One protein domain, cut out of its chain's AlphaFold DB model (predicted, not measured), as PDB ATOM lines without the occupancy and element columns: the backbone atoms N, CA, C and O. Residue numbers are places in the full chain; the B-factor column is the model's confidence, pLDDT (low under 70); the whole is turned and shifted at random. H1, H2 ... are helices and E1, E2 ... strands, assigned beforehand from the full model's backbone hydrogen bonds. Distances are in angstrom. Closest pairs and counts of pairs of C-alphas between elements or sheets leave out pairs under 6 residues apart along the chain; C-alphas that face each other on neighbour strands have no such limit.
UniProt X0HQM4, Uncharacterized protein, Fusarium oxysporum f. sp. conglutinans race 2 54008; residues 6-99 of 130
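This is residues 6 to 99 of the 130 residues of an uncharacterized protein of Fusarium oxysporum f. sp. conglutinans race 2 54008 (UniProt X0HQM4). A small three-stranded sheet is a wall through the domain, with helix H1 slantwise over one of its faces, so that the two make two layers, a sheet with a helix on one face. Helix H2 only grazes the sheet near the ends of E1 and E3, while the short helix H3 sits in a loop beyond the other end of the strands, off the sheet. The printed part has 94 residues, with three named helices and three named strands in the order H1 E1 H2 E2 H3 E3; the mixed sheet runs E1 E3 E2. The class is mixed, helices and strands, with under half of the residues, 40 of 94, in named elements. The whole is compact, with a radius of gyration of the C-alphas of 14.0 A, and spans 40 by 27 by 25 A.

H1, residues 6 to 16, begins with C-alpha 6 at (92.347, 97.619, 125.125) and is 15.3 A long from first to last C-alpha. E1 is residues 27 to 30, 9.7 A. H2 is residues 40 to 50, 15.1 A, with C-alpha 40 at (109.868, 112.903, 134.140). E2 is residues 57 to 60, 9.9 A. H3 is residues 70 to 74, 5.7 A. E3 is residues 84 to 88, 13.5 A, and ends with C-alpha 88 at (98.564, 101.617, 129.310).

E3 is the inner strand of the sheet; E1 and E2 are its edge strands. E1 and E3 are parallel, at 19 degrees, with N 28 and O 85 within hydrogen-bond range at 3.0 A and N 87 and O 28 at 2.9 A. E3 and E2 are antiparallel, at 153 degrees, with N 58 and O 86 within range at 2.8 A. H1 is on the sheet at a height over the sheet of 8.6 A. It lies over E3, and only just not over E1 and E2, on each of which 2 of its C-alphas fall. On the local plane it runs slantwise to E3, at 41 degrees; the closest C-alphas are those of Cys 9 and Val 86, 5.9 A apart. H2 only grazes the sheet with its residues 43 to 50; its closest C-alphas to E1 are those of Trp 47 and Leu 29, 7.3 A apart. H3 is not on the sheet. The three helices touch no helix. In H1, H2 and H3 every O i to N i+4 pair is within hydrogen-bond range.

The two C-alphas farthest apart are those of Asn 74 and Arg 98, 43.1 A. The printed part has no cut, and its links are short but not tight. The mean pLDDT of the printed part is 95.3, and no printed residue is under 70.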
ATOM      1  N   LYS A   6      92.275  97.741 126.577       96.56
ATOM      2  CA  LYS A   6      92.347  97.619 125.125       96.56
ATOM      3  C   LYS A   6      91.423  98.596 124.414       96.56
ATOM      4  O   LYS A   6      91.895  99.371 123.587       96.56
ATOM      5  N   ASP A   7      90.133  98.571 124.745       97.12
ATOM      6  CA  ASP A   7      89.141  99.397 124.048       97.12
ATOM      7  C   ASP A   7      89.470 100.885 124.203       97.12
ATOM      8  O   ASP A   7      89.359 101.658 123.251       97.12
ATOM      9  N   PHE A   8      89.942 101.283 125.389       97.38
ATOM     10  CA  PHE A   8      90.265 102.675 125.662       97.38
ATOM     11  C   PHE A   8      91.556 103.126 124.972       97.38
ATOM     12  O   PHE A   8      91.581 104.190 124.353       97.38
ATOM     13  N   CYS A   9      92.616 102.316 125.006       97.75
ATOM     14  CA  CYS A   9      93.858 102.615 124.294       97.75
ATOM     15  C   CYS A   9      93.660 102.643 122.773       97.75
ATOM     16  O   CYS A   9      94.192 103.535 122.107       97.75
ATOM     17  N   GLU A  10      92.866 101.718 122.225       97.31
ATOM     18  CA  GLU A  10      92.469 101.709 120.813       97.31
ATOM     19  C   GLU A  10      91.694 102.977 120.438       97.31
ATOM     20  O   GLU A  10      91.999 103.609 119.421       97.31
ATOM     21  N   GLU A  11      90.747 103.409 121.276       97.44
ATOM     22  CA  GLU A  11      90.002 104.650 121.068       97.44
ATOM     23  C   GLU A  11      90.911 105.889 121.101       97.44
ATOM     24  O   GLU A  11      90.848 106.712 120.182       97.44
ATOM     25  N   ILE A  12      91.800 105.993 122.096       97.44
ATOM     26  CA  ILE A  12      92.772 107.090 122.219       97.44
ATOM     27  C   ILE A  12      93.654 107.166 120.976       97.44
ATOM     28  O   ILE A  12      93.772 108.231 120.368       97.44
ATOM     29  N   GLY A  13      94.265 106.051 120.566       97.44
ATOM     30  CA  GLY A  13      95.155 106.052 119.410       97.44
ATOM     31  C   GLY A  13      94.415 106.313 118.099       97.44
ATOM     32  O   GLY A  13      94.937 107.024 117.240       97.44
ATOM     33  N   ARG A  14      93.166 105.843 117.957       96.00
ATOM     34  CA  ARG A  14      92.313 106.166 116.802       96.00
ATOM     35  C   ARG A  14      92.043 107.666 116.702       96.00
ATOM     36  O   ARG A  14      92.077 108.199 115.594       96.00
ATOM     37  N   VAL A  15      91.770 108.338 117.820       96.50
ATOM     38  CA  VAL A  15      91.531 109.789 117.844       96.50
ATOM     39  C   VAL A  15      92.834 110.553 117.613       96.50
ATOM     40  O   VAL A  15      92.911 111.368 116.699       96.50
ATOM     41  N   ALA A  16      93.876 110.260 118.390       97.19
ATOM     42  CA  ALA A  16      95.122 111.012 118.358       97.19
ATOM     43  C   ALA A  16      95.891 110.815 117.044       97.19
ATOM     44  O   ALA A  16      96.262 111.781 116.389       97.19
ATOM     45  N   PHE A  17      96.122 109.579 116.598       96.81
ATOM     46  CA  PHE A  17      97.022 109.334 115.464       96.81
ATOM     47  C   PHE A  17      96.427 109.654 114.090       96.81
ATOM     48  O   PHE A  17      97.163 109.652 113.101       96.81
ATOM     49  N   ASN A  18      95.133 109.979 114.029       93.12
ATOM     50  CA  ASN A  18      94.489 110.536 112.840       93.12
ATOM     51  C   ASN A  18      94.348 112.064 112.895       93.12
ATOM     52  O   ASN A  18      93.918 112.667 111.913       93.12
ATOM     53  N   ASP A  19      94.735 112.695 114.005       95.38
ATOM     54  CA  ASP A  19      94.734 114.143 114.145       95.38
ATOM     55  C   ASP A  19      96.106 114.745 113.809       95.38
ATOM     56  O   ASP A  19      97.172 114.241 114.181       95.38
ATOM     57  N   LYS A  20      96.091 115.877 113.099       94.19
ATOM     58  CA  LYS A  20      97.316 116.561 112.674       94.19
ATOM     59  C   LYS A  20      98.155 117.045 113.863       94.19
ATOM     60  O   LYS A  20      99.383 117.044 113.766       94.19
ATOM     61  N   SER A  21      97.531 117.466 114.964       95.50
ATOM     62  CA  SER A  21      98.227 117.985 116.150       95.50
ATOM     63  C   SER A  21      99.084 116.923 116.844       95.50
ATOM     64  O   SER A  21     100.160 117.235 117.352       95.50
ATOM     65  N   ALA A  22      98.678 115.656 116.774       94.75
ATOM     66  CA  ALA A  22      99.396 114.525 117.357       94.75
ATOM     67  C   ALA A  22     100.311 113.799 116.350       94.75
ATOM     68  O   ALA A  22     100.890 112.754 116.658       94.75
ATOM     69  N   PHE A  23     100.524 114.360 115.153       94.38
ATOM     70  CA  PHE A  23     101.354 113.736 114.118       94.38
ATOM     71  C   PHE A  23     102.785 113.425 114.594       94.38
ATOM     72  O   PHE A  23     103.330 112.370 114.259       94.38
ATOM     73  N   PHE A  24     103.368 114.297 115.423       94.81
ATOM     74  CA  PHE A  24     104.717 114.124 115.975       94.81
ATOM     75  C   PHE A  24     104.799 113.148 117.156       94.81
ATOM     76  O   PHE A  24     105.890 112.692 117.489       94.81
ATOM     77  N   MET A  25     103.670 112.789 117.767       95.12
ATOM     78  CA  MET A  25     103.632 111.859 118.894       95.12
ATOM     79  C   MET A  25     103.692 110.422 118.378       95.12
ATOM     80  O   MET A  25     102.889 110.029 117.531       95.12
ATOM     81  N   THR A  26     104.627 109.614 118.873       95.50
ATOM     82  CA  THR A  26     104.676 108.174 118.551       95.50
ATOM     83  C   THR A  26     104.428 107.257 119.718       95.50
ATOM     84  O   THR A  26     104.127 106.087 119.511       95.50
ATOM     85  N   ARG A  27     104.516 107.775 120.937       95.75
ATOM     86  CA  ARG A  27     104.146 107.056 122.144       95.75
ATOM     87  C   ARG A  27     103.223 107.949 122.946       95.75
ATOM     88  O   ARG A  27     103.568 109.097 123.208       95.75
ATOM     89  N   ILE A  28     102.062 107.419 123.292       97.62
ATOM     90  CA  ILE A  28     101.148 108.021 124.256       97.62
ATOM     91  C   ILE A  28     101.161 107.104 125.472       97.62
ATOM     92  O   ILE A  28     100.962 105.900 125.329       97.62
ATOM     93  N   LEU A  29     101.423 107.664 126.645       98.00
ATOM     94  CA  LEU A  29     101.328 106.941 127.907       98.00
ATOM     95  C   LEU A  29      99.995 107.311 128.551       98.00
ATOM     96  O   LEU A  29      99.728 108.493 128.770       98.00
ATOM     97  N   LEU A  30      99.161 106.315 128.830       97.44
ATOM     98  CA  LEU A  30      97.923 106.508 129.571       97.44
ATOM     99  C   LEU A  30      98.213 106.303 131.059       97.44
ATOM    100  O   LEU A  30      98.402 105.178 131.503       97.44
ATOM    101  N   ILE A  31      98.298 107.395 131.817       95.62
ATOM    102  CA  ILE A  31      98.749 107.394 133.212       95.62
ATOM    103  C   ILE A  31      97.620 107.896 134.122       95.62
ATOM    104  O   ILE A  31      96.877 108.805 133.753       95.62
ATOM    105  N   GLY A  32      97.493 107.293 135.308       92.19
ATOM    106  CA  GLY A  32      96.539 107.716 136.337       92.19
ATOM    107  C   GLY A  32      96.867 109.081 136.947       92.19
ATOM    108  O   GLY A  32      98.012 109.520 136.952       92.19
ATOM    109  N   ASP A  33      95.850 109.730 137.507       90.81
ATOM    110  CA  ASP A  33      95.897 111.105 138.025       90.81
ATOM    111  C   ASP A  33      96.854 111.335 139.208       90.81
ATOM    112  O   ASP A  33      97.307 112.453 139.427       90.81
ATOM    113  N   GLY A  34      97.196 110.294 139.966       88.19
ATOM    114  CA  GLY A  34      98.168 110.379 141.059       88.19
ATOM    115  C   GLY A  34      99.624 110.229 140.623       88.19
ATOM    116  O   GLY A  34     100.380 109.584 141.346       88.19
ATOM    117  N   VAL A  35      99.977 110.711 139.436       92.69
ATOM    118  CA  VAL A  35     101.345 110.788 138.908       92.69
ATOM    119  C   VAL A  35     101.511 112.181 138.323       92.69
ATOM    120  O   VAL A  35     100.672 112.606 137.524       92.69
ATOM    121  N   ASP A  36     102.578 112.890 138.687       94.31
ATOM    122  CA  ASP A  36     102.860 114.178 138.063       94.31
ATOM    123  C   ASP A  36     103.417 113.974 136.646       94.31
ATOM    124  O   ASP A  36     104.561 113.573 136.449       94.31
ATOM    125  N   VAL A  37     102.602 114.265 135.628       96.00
ATOM    126  CA  VAL A  37     103.012 114.158 134.218       96.00
ATOM    127  C   VAL A  37     104.022 115.231 133.790       96.00
ATOM    128  O   VAL A  37     104.566 115.142 132.685       96.00
ATOM    129  N   TYR A  38     104.278 116.236 134.633       96.44
ATOM    130  CA  TYR A  38     105.300 117.257 134.413       96.44
ATOM    131  C   TYR A  38     106.663 116.884 135.015       96.44
ATOM    132  O   TYR A  38     107.672 117.451 134.586       96.44
ATOM    133  N   ASP A  39     106.731 115.908 135.932       96.56
ATOM    134  CA  ASP A  39     107.991 115.331 136.410       96.56
ATOM    135  C   ASP A  39     108.316 114.042 135.643       96.56
ATOM    136  O   ASP A  39     107.645 113.012 135.734       96.56
ATOM    137  N   PHE A  40     109.416 114.068 134.890       96.88
ATOM    138  CA  PHE A  40     109.868 112.903 134.140       96.88
ATOM    139  C   PHE A  40     110.168 111.690 135.037       96.88
ATOM    140  O   PHE A  40     110.005 110.557 134.579       96.88
ATOM    141  N   LYS A  41     110.593 111.895 136.292       96.69
ATOM    142  CA  LYS A  41     110.849 110.806 137.252       96.69
ATOM    143  C   LYS A  41     109.562 110.064 137.606       96.69
ATOM    144  O   LYS A  41     109.562 108.833 137.636       96.69
ATOM    145  N   ASP A  42     108.478 110.802 137.796       96.00
ATOM    146  CA  ASP A  42     107.149 110.257 138.056       96.00
ATOM    147  C   ASP A  42     106.610 109.521 136.826       96.00
ATOM    148  O   ASP A  42     106.141 108.384 136.932       96.00
ATOM    149  N   VAL A  43     106.766 110.115 135.638       97.31
ATOM    150  CA  VAL A  43     106.356 109.498 134.366       97.31
ATOM    151  C   VAL A  43     107.090 108.182 134.116       97.31
ATOM    152  O   VAL A  43     106.451 107.174 133.804       97.31
ATOM    153  N   ILE A  44     108.424 108.156 134.249       97.69
ATOM    154  CA  ILE A  44     109.189 106.928 134.004       97.69
ATOM    155  C   ILE A  44     108.872 105.863 135.051       97.69
ATOM    156  O   ILE A  44     108.721 104.700 134.685       97.69
ATOM    157  N   TRP A  45     108.706 106.246 136.323       96.88
ATOM    158  CA  TRP A  45     108.280 105.333 137.382       96.88
ATOM    159  C   TRP A  45     106.926 104.699 137.061       96.88
ATOM    160  O   TRP A  45     106.806 103.472 137.095       96.88
ATOM    161  N   ALA A  46     105.924 105.503 136.698       96.56
ATOM    162  CA  ALA A  46     104.604 105.002 136.338       96.56
ATOM    163  C   ALA A  46     104.668 104.060 135.130       96.56
ATOM    164  O   ALA A  46     104.094 102.973 135.174       96.56
ATOM    165  N   TRP A  47     105.426 104.421 134.092       97.38
ATOM    166  CA  TRP A  47     105.535 103.603 132.889       97.38
ATOM    167  C   TRP A  47     106.150 102.227 133.171       97.38
ATOM    168  O   TRP A  47     105.549 101.206 132.842       97.38
ATOM    169  N   VAL A  48     107.314 102.176 133.824       97.06
ATOM    170  CA  VAL A  48     108.047 100.909 134.015       97.06
ATOM    171  C   VAL A  48     107.456 100.010 135.101       97.06
ATOM    172  O   VAL A  48     107.783  98.826 135.145       97.06
ATOM    173  N   THR A  49     106.619 100.549 135.994       96.12
ATOM    174  CA  THR A  49     106.010  99.774 137.093       96.12
ATOM    175  C   THR A  49     104.554  99.395 136.849       96.12
ATOM    176  O   THR A  49     104.076  98.457 137.487       96.12
ATOM    177  N   ARG A  50     103.847 100.091 135.945       95.69
ATOM    178  CA  ARG A  50     102.405  99.886 135.721       95.69
ATOM    179  C   ARG A  50     102.031  99.417 134.318       95.69
ATOM    180  O   ARG A  50     100.915  98.946 134.157       95.69
ATOM    181  N   SER A  51     102.939  99.496 133.342       97.12
ATOM    182  CA  SER A  51     102.734  98.945 131.999       97.12
ATOM    183  C   SER A  51     103.498  97.632 131.848       97.12
ATOM    184  O   SER A  51     104.731  97.596 131.896       97.12
ATOM    185  N   ARG A  52     102.780  96.515 131.700       96.12
ATOM    186  CA  ARG A  52     103.377  95.194 131.526       96.12
ATOM    187  C   ARG A  52     103.885  95.035 130.089       96.12
ATOM    188  O   ARG A  52     103.071  95.051 129.158       96.12
ATOM    189  N   PRO A  53     105.191  94.769 129.887       95.25
ATOM    190  CA  PRO A  53     105.767  94.676 128.549       95.25
ATOM    191  C   PRO A  53     105.035  93.669 127.655       95.25
ATOM    192  O   PRO A  53     104.904  92.493 128.004       95.25
ATOM    193  N   GLY A  54     104.567  94.138 126.495       92.62
ATOM    194  CA  GLY A  54     103.886  93.310 125.494       92.62
ATOM    195  C   GLY A  54     102.467  92.857 125.858       92.62
ATOM    196  O   GLY A  54     101.905  92.032 125.139       92.62
ATOM    197  N   GLN A  55     101.896  93.345 126.960       95.44
ATOM    198  CA  GLN A  55     100.487  93.130 127.318       95.44
ATOM    199  C   GLN A  55      99.722  94.450 127.347       95.44
ATOM    200  O   GLN A  55      98.616  94.514 126.822       95.44
ATOM    201  N   ASP A  56     100.357  95.500 127.864       97.56
ATOM    202  CA  ASP A  56      99.759  96.827 128.020       97.56
ATOM    203  C   ASP A  56     100.279  97.814 126.958       97.56
ATOM    204  O   ASP A  56     100.205  99.027 127.116       97.56
ATOM    205  N   ASP A  57     100.822  97.289 125.858       96.94
ATOM    206  CA  ASP A  57     101.389  98.042 124.741       96.94
ATOM    207  C   ASP A  57     100.550  97.814 123.475       96.94
ATOM    208  O   ASP A  57     100.614  96.753 122.849       96.94
ATOM    209  N   TYR A  58      99.799  98.831 123.055       97.62
ATOM    210  CA  TYR A  58      98.901  98.758 121.904       97.62
ATOM    211  C   TYR A  58      99.524  99.470 120.702       97.62
ATOM    212  O   TYR A  58      99.564 100.700 120.636       97.62
ATOM    213  N   ALA A  59     100.051  98.689 119.756       96.94
ATOM    214  CA  ALA A  59     100.707  99.197 118.554       96.94
ATOM    215  C   ALA A  59      99.700  99.584 117.456       96.94
ATOM    216  O   ALA A  59      98.739  98.869 117.182       96.94
ATOM    217  N   PHE A  60      99.973 100.695 116.777       97.00
ATOM    218  CA  PHE A  60      99.191 101.217 115.663       97.00
ATOM    219  C   PHE A  60     100.075 101.230 114.427       97.00
ATOM    220  O   PHE A  60     100.885 102.139 114.249       97.00
ATOM    221  N   GLU A  61      99.905 100.225 113.569       95.94
ATOM    222  CA  GLU A  61     100.735 100.042 112.372       95.94
ATOM    223  C   GLU A  61     100.099 100.585 111.079       95.94
ATOM    224  O   GLU A  61     100.795 100.800 110.089       95.94
ATOM    225  N   ASP A  62      98.795 100.888 111.089       95.50
ATOM    226  CA  ASP A  62      98.060 101.371 109.906       95.50
ATOM    227  C   ASP A  62      97.798 102.893 109.888       95.50
ATOM    228  O   ASP A  62      97.003 103.409 109.105       95.50
ATOM    229  N   VAL A  63      98.488 103.646 110.745       95.94
ATOM    230  CA  VAL A  63      98.372 105.115 110.855       95.94
ATOM    231  C   VAL A  63      99.531 105.828 110.145       95.94
ATOM    232  O   VAL A  63     100.570 105.208 109.918       95.94
ATOM    233  N   PRO A  64      99.419 107.122 109.783       95.50
ATOM    234  CA  PRO A  64     100.530 107.863 109.185       95.50
ATOM    235  C   PRO A  64     101.788 107.865 110.068       95.50
ATOM    236  O   PRO A  64     101.756 108.267 111.231       95.50
ATOM    237  N   GLY A  65     102.914 107.439 109.497       94.25
ATOM    238  CA  GLY A  65     104.208 107.374 110.179       94.25
ATOM    239  C   GLY A  65     105.062 108.624 109.948       94.25
ATOM    240  O   GLY A  65     105.079 109.183 108.847       94.25
ATOM    241  N   LEU A  66     105.819 109.041 110.968       94.62
ATOM    242  CA  LEU A  66     106.742 110.175 110.879       94.62
ATOM    243  C   LEU A  66     108.153 109.706 110.492       94.62
ATOM    244  O   LEU A  66     108.915 109.216 111.321       94.62
ATOM    245  N   VAL A  67     108.530 109.934 109.232       94.69
ATOM    246  CA  VAL A  67     109.830 109.519 108.663       94.69
ATOM    247  C   VAL A  67     111.031 110.130 109.402       94.69
ATOM    248  O   VAL A  67     112.103 109.532 109.404       94.69
ATOM    249  N   LEU A  68     110.878 111.296 110.042       95.56
ATOM    250  CA  LEU A  68     111.963 111.959 110.785       95.56
ATOM    251  C   LEU A  68     112.435 111.172 112.012       95.56
ATOM    252  O   LEU A  68     113.517 111.433 112.532       95.56
ATOM    253  N   ILE A  69     111.648 110.205 112.477       95.06
ATOM    254  CA  ILE A  69     112.013 109.412 113.639       95.06
ATOM    255  C   ILE A  69     113.095 108.400 113.248       95.06
ATOM    256  O   ILE A  69     112.914 107.668 112.268       95.06
ATOM    257  N   PRO A  70     114.206 108.302 114.005       95.69
ATOM    258  CA  PRO A  70     115.346 107.478 113.611       95.69
ATOM    259  C   PRO A  70     114.993 106.017 113.318       95.69
ATOM    260  O   PRO A  70     115.449 105.485 112.307       95.69
ATOM    261  N   TYR A  71     114.139 105.390 114.138       94.56
ATOM    262  CA  TYR A  71     113.710 104.005 113.917       94.56
ATOM    263  C   TYR A  71     112.737 103.849 112.738       94.56
ATOM    264  O   TYR A  71     112.644 102.762 112.184       94.56
ATOM    265  N   MET A  72     112.054 104.914 112.308       95.69
ATOM    266  CA  MET A  72     111.200 104.881 111.113       95.69
ATOM    267  C   MET A  72     112.028 104.979 109.834       95.69
ATOM    268  O   MET A  72     111.716 104.333 108.839       95.69
ATOM    269  N   SER A  73     113.090 105.791 109.831       94.94
ATOM    270  CA  SER A  73     113.946 105.949 108.649       94.94
ATOM    271  C   SER A  73     115.026 104.887 108.510       94.94
ATOM    272  O   SER A  73     115.331 104.504 107.383       94.94
ATOM    273  N   ASN A  74     115.595 104.439 109.629       95.81
ATOM    274  CA  ASN A  74     116.760 103.553 109.663       95.81
ATOM    275  C   ASN A  74     116.475 102.213 110.359       95.81
ATOM    276  O   ASN A  74     117.382 101.399 110.509       95.81
ATOM    277  N   GLY A  75     115.249 101.999 110.839       92.94
ATOM    278  CA  GLY A  75     114.850 100.763 111.500       92.94
ATOM    279  C   GLY A  75     114.075  99.818 110.586       92.94
ATOM    280  O   GLY A  75     114.183  99.853 109.360       92.94
ATOM    281  N   ARG A  76     113.316  98.924 111.219       91.31
ATOM    282  CA  ARG A  76     112.494  97.910 110.551       91.31
ATOM    283  C   ARG A  76     111.067  98.431 110.368       91.31
ATOM    284  O   ARG A  76     110.630  99.299 111.113       91.31
ATOM    285  N   GLY A  77     110.333  97.842 109.426       91.31
ATOM    286  CA  GLY A  77     108.935  98.190 109.168       91.31
ATOM    287  C   GLY A  77     108.759  99.264 108.096       91.31
ATOM    288  O   GLY A  77     109.692  99.623 107.372       91.31
ATOM    289  N   HIS A  78     107.525  99.738 107.937       94.00
ATOM    290  CA  HIS A  78     107.184 100.690 106.888       94.00
ATOM    291  C   HIS A  78     107.562 102.120 107.296       94.00
ATOM    292  O   HIS A  78     107.137 102.633 108.321       94.00
ATOM    293  N   ARG A  79     108.316 102.831 106.454       94.75
ATOM    294  CA  ARG A  79     108.868 104.152 106.823       94.75
ATOM    295  C   ARG A  79     107.815 105.251 107.017       94.75
ATOM    296  O   ARG A  79     108.081 106.248 107.676       94.75
ATOM    297  N   ARG A  80     106.649 105.114 106.376       95.44
ATOM    298  CA  ARG A  80     105.588 106.147 106.308       95.44
ATOM    299  C   ARG A  80     104.257 105.712 106.924       95.44
ATOM    300  O   ARG A  80     103.269 106.426 106.790       95.44
ATOM    301  N   ARG A  81     104.207 104.531 107.538       96.38
ATOM    302  CA  ARG A  81     103.017 103.998 108.212       96.38
ATOM    303  C   ARG A  81     103.454 103.304 109.484       96.38
ATOM    304  O   ARG A  81     104.518 102.703 109.488       96.38
ATOM    305  N   GLY A  82     102.638 103.408 110.514       96.06
ATOM    306  CA  GLY A  82     102.853 102.710 111.761       96.06
ATOM    307  C   GLY A  82     103.920 103.316 112.657       96.06
ATOM    308  O   GLY A  82     104.178 104.525 112.609       96.06
ATOM    309  N   GLY A  83     104.521 102.467 113.497       95.69
ATOM    310  CA  GLY A  83     105.546 102.868 114.459       95.69
ATOM    311  C   GLY A  83     105.034 103.800 115.558       95.69
ATOM    312  O   GLY A  83     105.808 104.607 116.093       95.69
ATOM    313  N   LYS A  84     103.735 103.708 115.864       97.25
ATOM    314  CA  LYS A  84     103.065 104.435 116.942       97.25
ATOM    315  C   LYS A  84     102.458 103.459 117.941       97.25
ATOM    316  O   LYS A  84     102.090 102.349 117.572       97.25
ATOM    317  N   MET A  85     102.328 103.872 119.194       97.50
ATOM    318  CA  MET A  85     101.678 103.058 120.215       97.50
ATOM    319  C   MET A  85     101.042 103.886 121.324       97.50
ATOM    320  O   MET A  85     101.471 105.009 121.604       97.50
ATOM    321  N   VAL A  86     100.061 103.280 121.979       98.25
ATOM    322  CA  VAL A  86      99.551 103.711 123.278       98.25
ATOM    323  C   VAL A  86      99.972 102.654 124.297       98.25
ATOM    324  O   VAL A  86      99.670 101.480 124.096       98.25
ATOM    325  N   SER A  87     100.683 103.051 125.350       98.38
ATOM    326  CA  SER A  87     101.032 102.163 126.463       98.38
ATOM    327  C   SER A  87     100.139 102.486 127.654       98.38
ATOM    328  O   SER A  87     100.113 103.629 128.124       98.38
ATOM    329  N   ASP A  88      99.403 101.491 128.130       98.25
ATOM    330  CA  ASP A  88      98.564 101.617 129.310       98.25
ATOM    331  C   ASP A  88      99.407 101.506 130.578       98.25
ATOM    332  O   ASP A  88     100.168 100.556 130.756       98.25
ATOM    333  N   CYS A  89      99.298 102.513 131.435       97.31
ATOM    334  CA  CYS A  89      99.914 102.565 132.756       97.31
ATOM    335  C   CYS A  89      98.844 102.683 133.859       97.31
ATOM    336  O   CYS A  89      99.185 102.975 135.009       97.31
ATOM    337  N   LEU A  90      97.562 102.493 133.521       95.62
ATOM    338  CA  LEU A  90      96.483 102.288 134.478       95.62
ATOM    339  C   LEU A  90      96.409 100.811 134.851       95.62
ATOM    340  O   LEU A  90      96.367  99.925 134.000       95.62
ATOM    341  N   LEU A  91      96.330 100.534 136.146       93.56
ATOM    342  CA  LEU A  91      96.092  99.184 136.629       93.56
ATOM    343  C   LEU A  91      94.622  98.786 136.412       93.56
ATOM    344  O   LEU A  91      93.734  99.639 136.484       93.56
ATOM    345  N   PRO A  92      94.312  97.486 136.239       92.81
ATOM    346  CA  PRO A  92      92.943  97.028 135.989       92.81
ATOM    347  C   PRO A  92      91.910  97.517 137.013       92.81
ATOM    348  O   PRO A  92      90.771  97.805 136.658       92.81
ATOM    349  N   THR A  93      92.305  97.665 138.279       92.50
ATOM    350  CA  THR A  93      91.417  98.167 139.336       92.50
ATOM    351  C   THR A  93      91.043  99.640 139.141       92.50
ATOM    352  O   THR A  93      89.955 100.046 139.542       92.50
ATOM    353  N   GLU A  94      91.896 100.445 138.499       92.75
ATOM    354  CA  GLU A  94      91.633 101.869 138.246       92.75
ATOM    355  C   GLU A  94      90.488 102.053 137.237       92.75
ATOM    356  O   GLU A  94      89.656 102.943 137.410       92.75
ATOM    357  N   TYR A  95      90.337 101.135 136.271       92.88
ATOM    358  CA  TYR A  95      89.179 101.088 135.362       92.88
ATOM    359  C   TYR A  95      87.850 100.798 136.076       92.88
ATOM    360  O   TYR A  95      86.774 101.135 135.579       92.88
ATOM    361  N   GLU A  96      87.912 100.197 137.261       91.62
ATOM    362  CA  GLU A  96      86.760  99.924 138.120       91.62
ATOM    363  C   GLU A  96      86.531 101.038 139.156       91.62
ATOM    364  O   GLU A  96      85.655 100.914 140.014       91.62
ATOM    365  N   GLY A  97      87.327 102.111 139.109       88.62
ATOM    366  CA  GLY A  97      87.309 103.189 140.098       88.62
ATOM    367  C   GLY A  97      87.886 102.782 141.455       88.62
ATOM    368  O   GLY A  97      87.593 103.422 142.463       88.62
ATOM    369  N   ARG A  98      88.679 101.705 141.512       88.56
ATOM    370  CA  ARG A  98      89.299 101.194 142.739       88.56
ATOM    371  C   ARG A  98      90.800 101.467 142.726       88.56
ATOM    372  O   ARG A  98      91.529 100.967 141.872       88.56
ATOM    373  N   ARG A  99      91.284 102.186 143.741       84.19
ATOM    374  CA  ARG A  99      92.717 102.423 143.956       84.19
ATOM    375  C   ARG A  99      93.121 101.901 145.331       84.19
ATOM    376  O   ARG A  99      92.910 102.555 146.343       84.19
TER     377      ARG A  99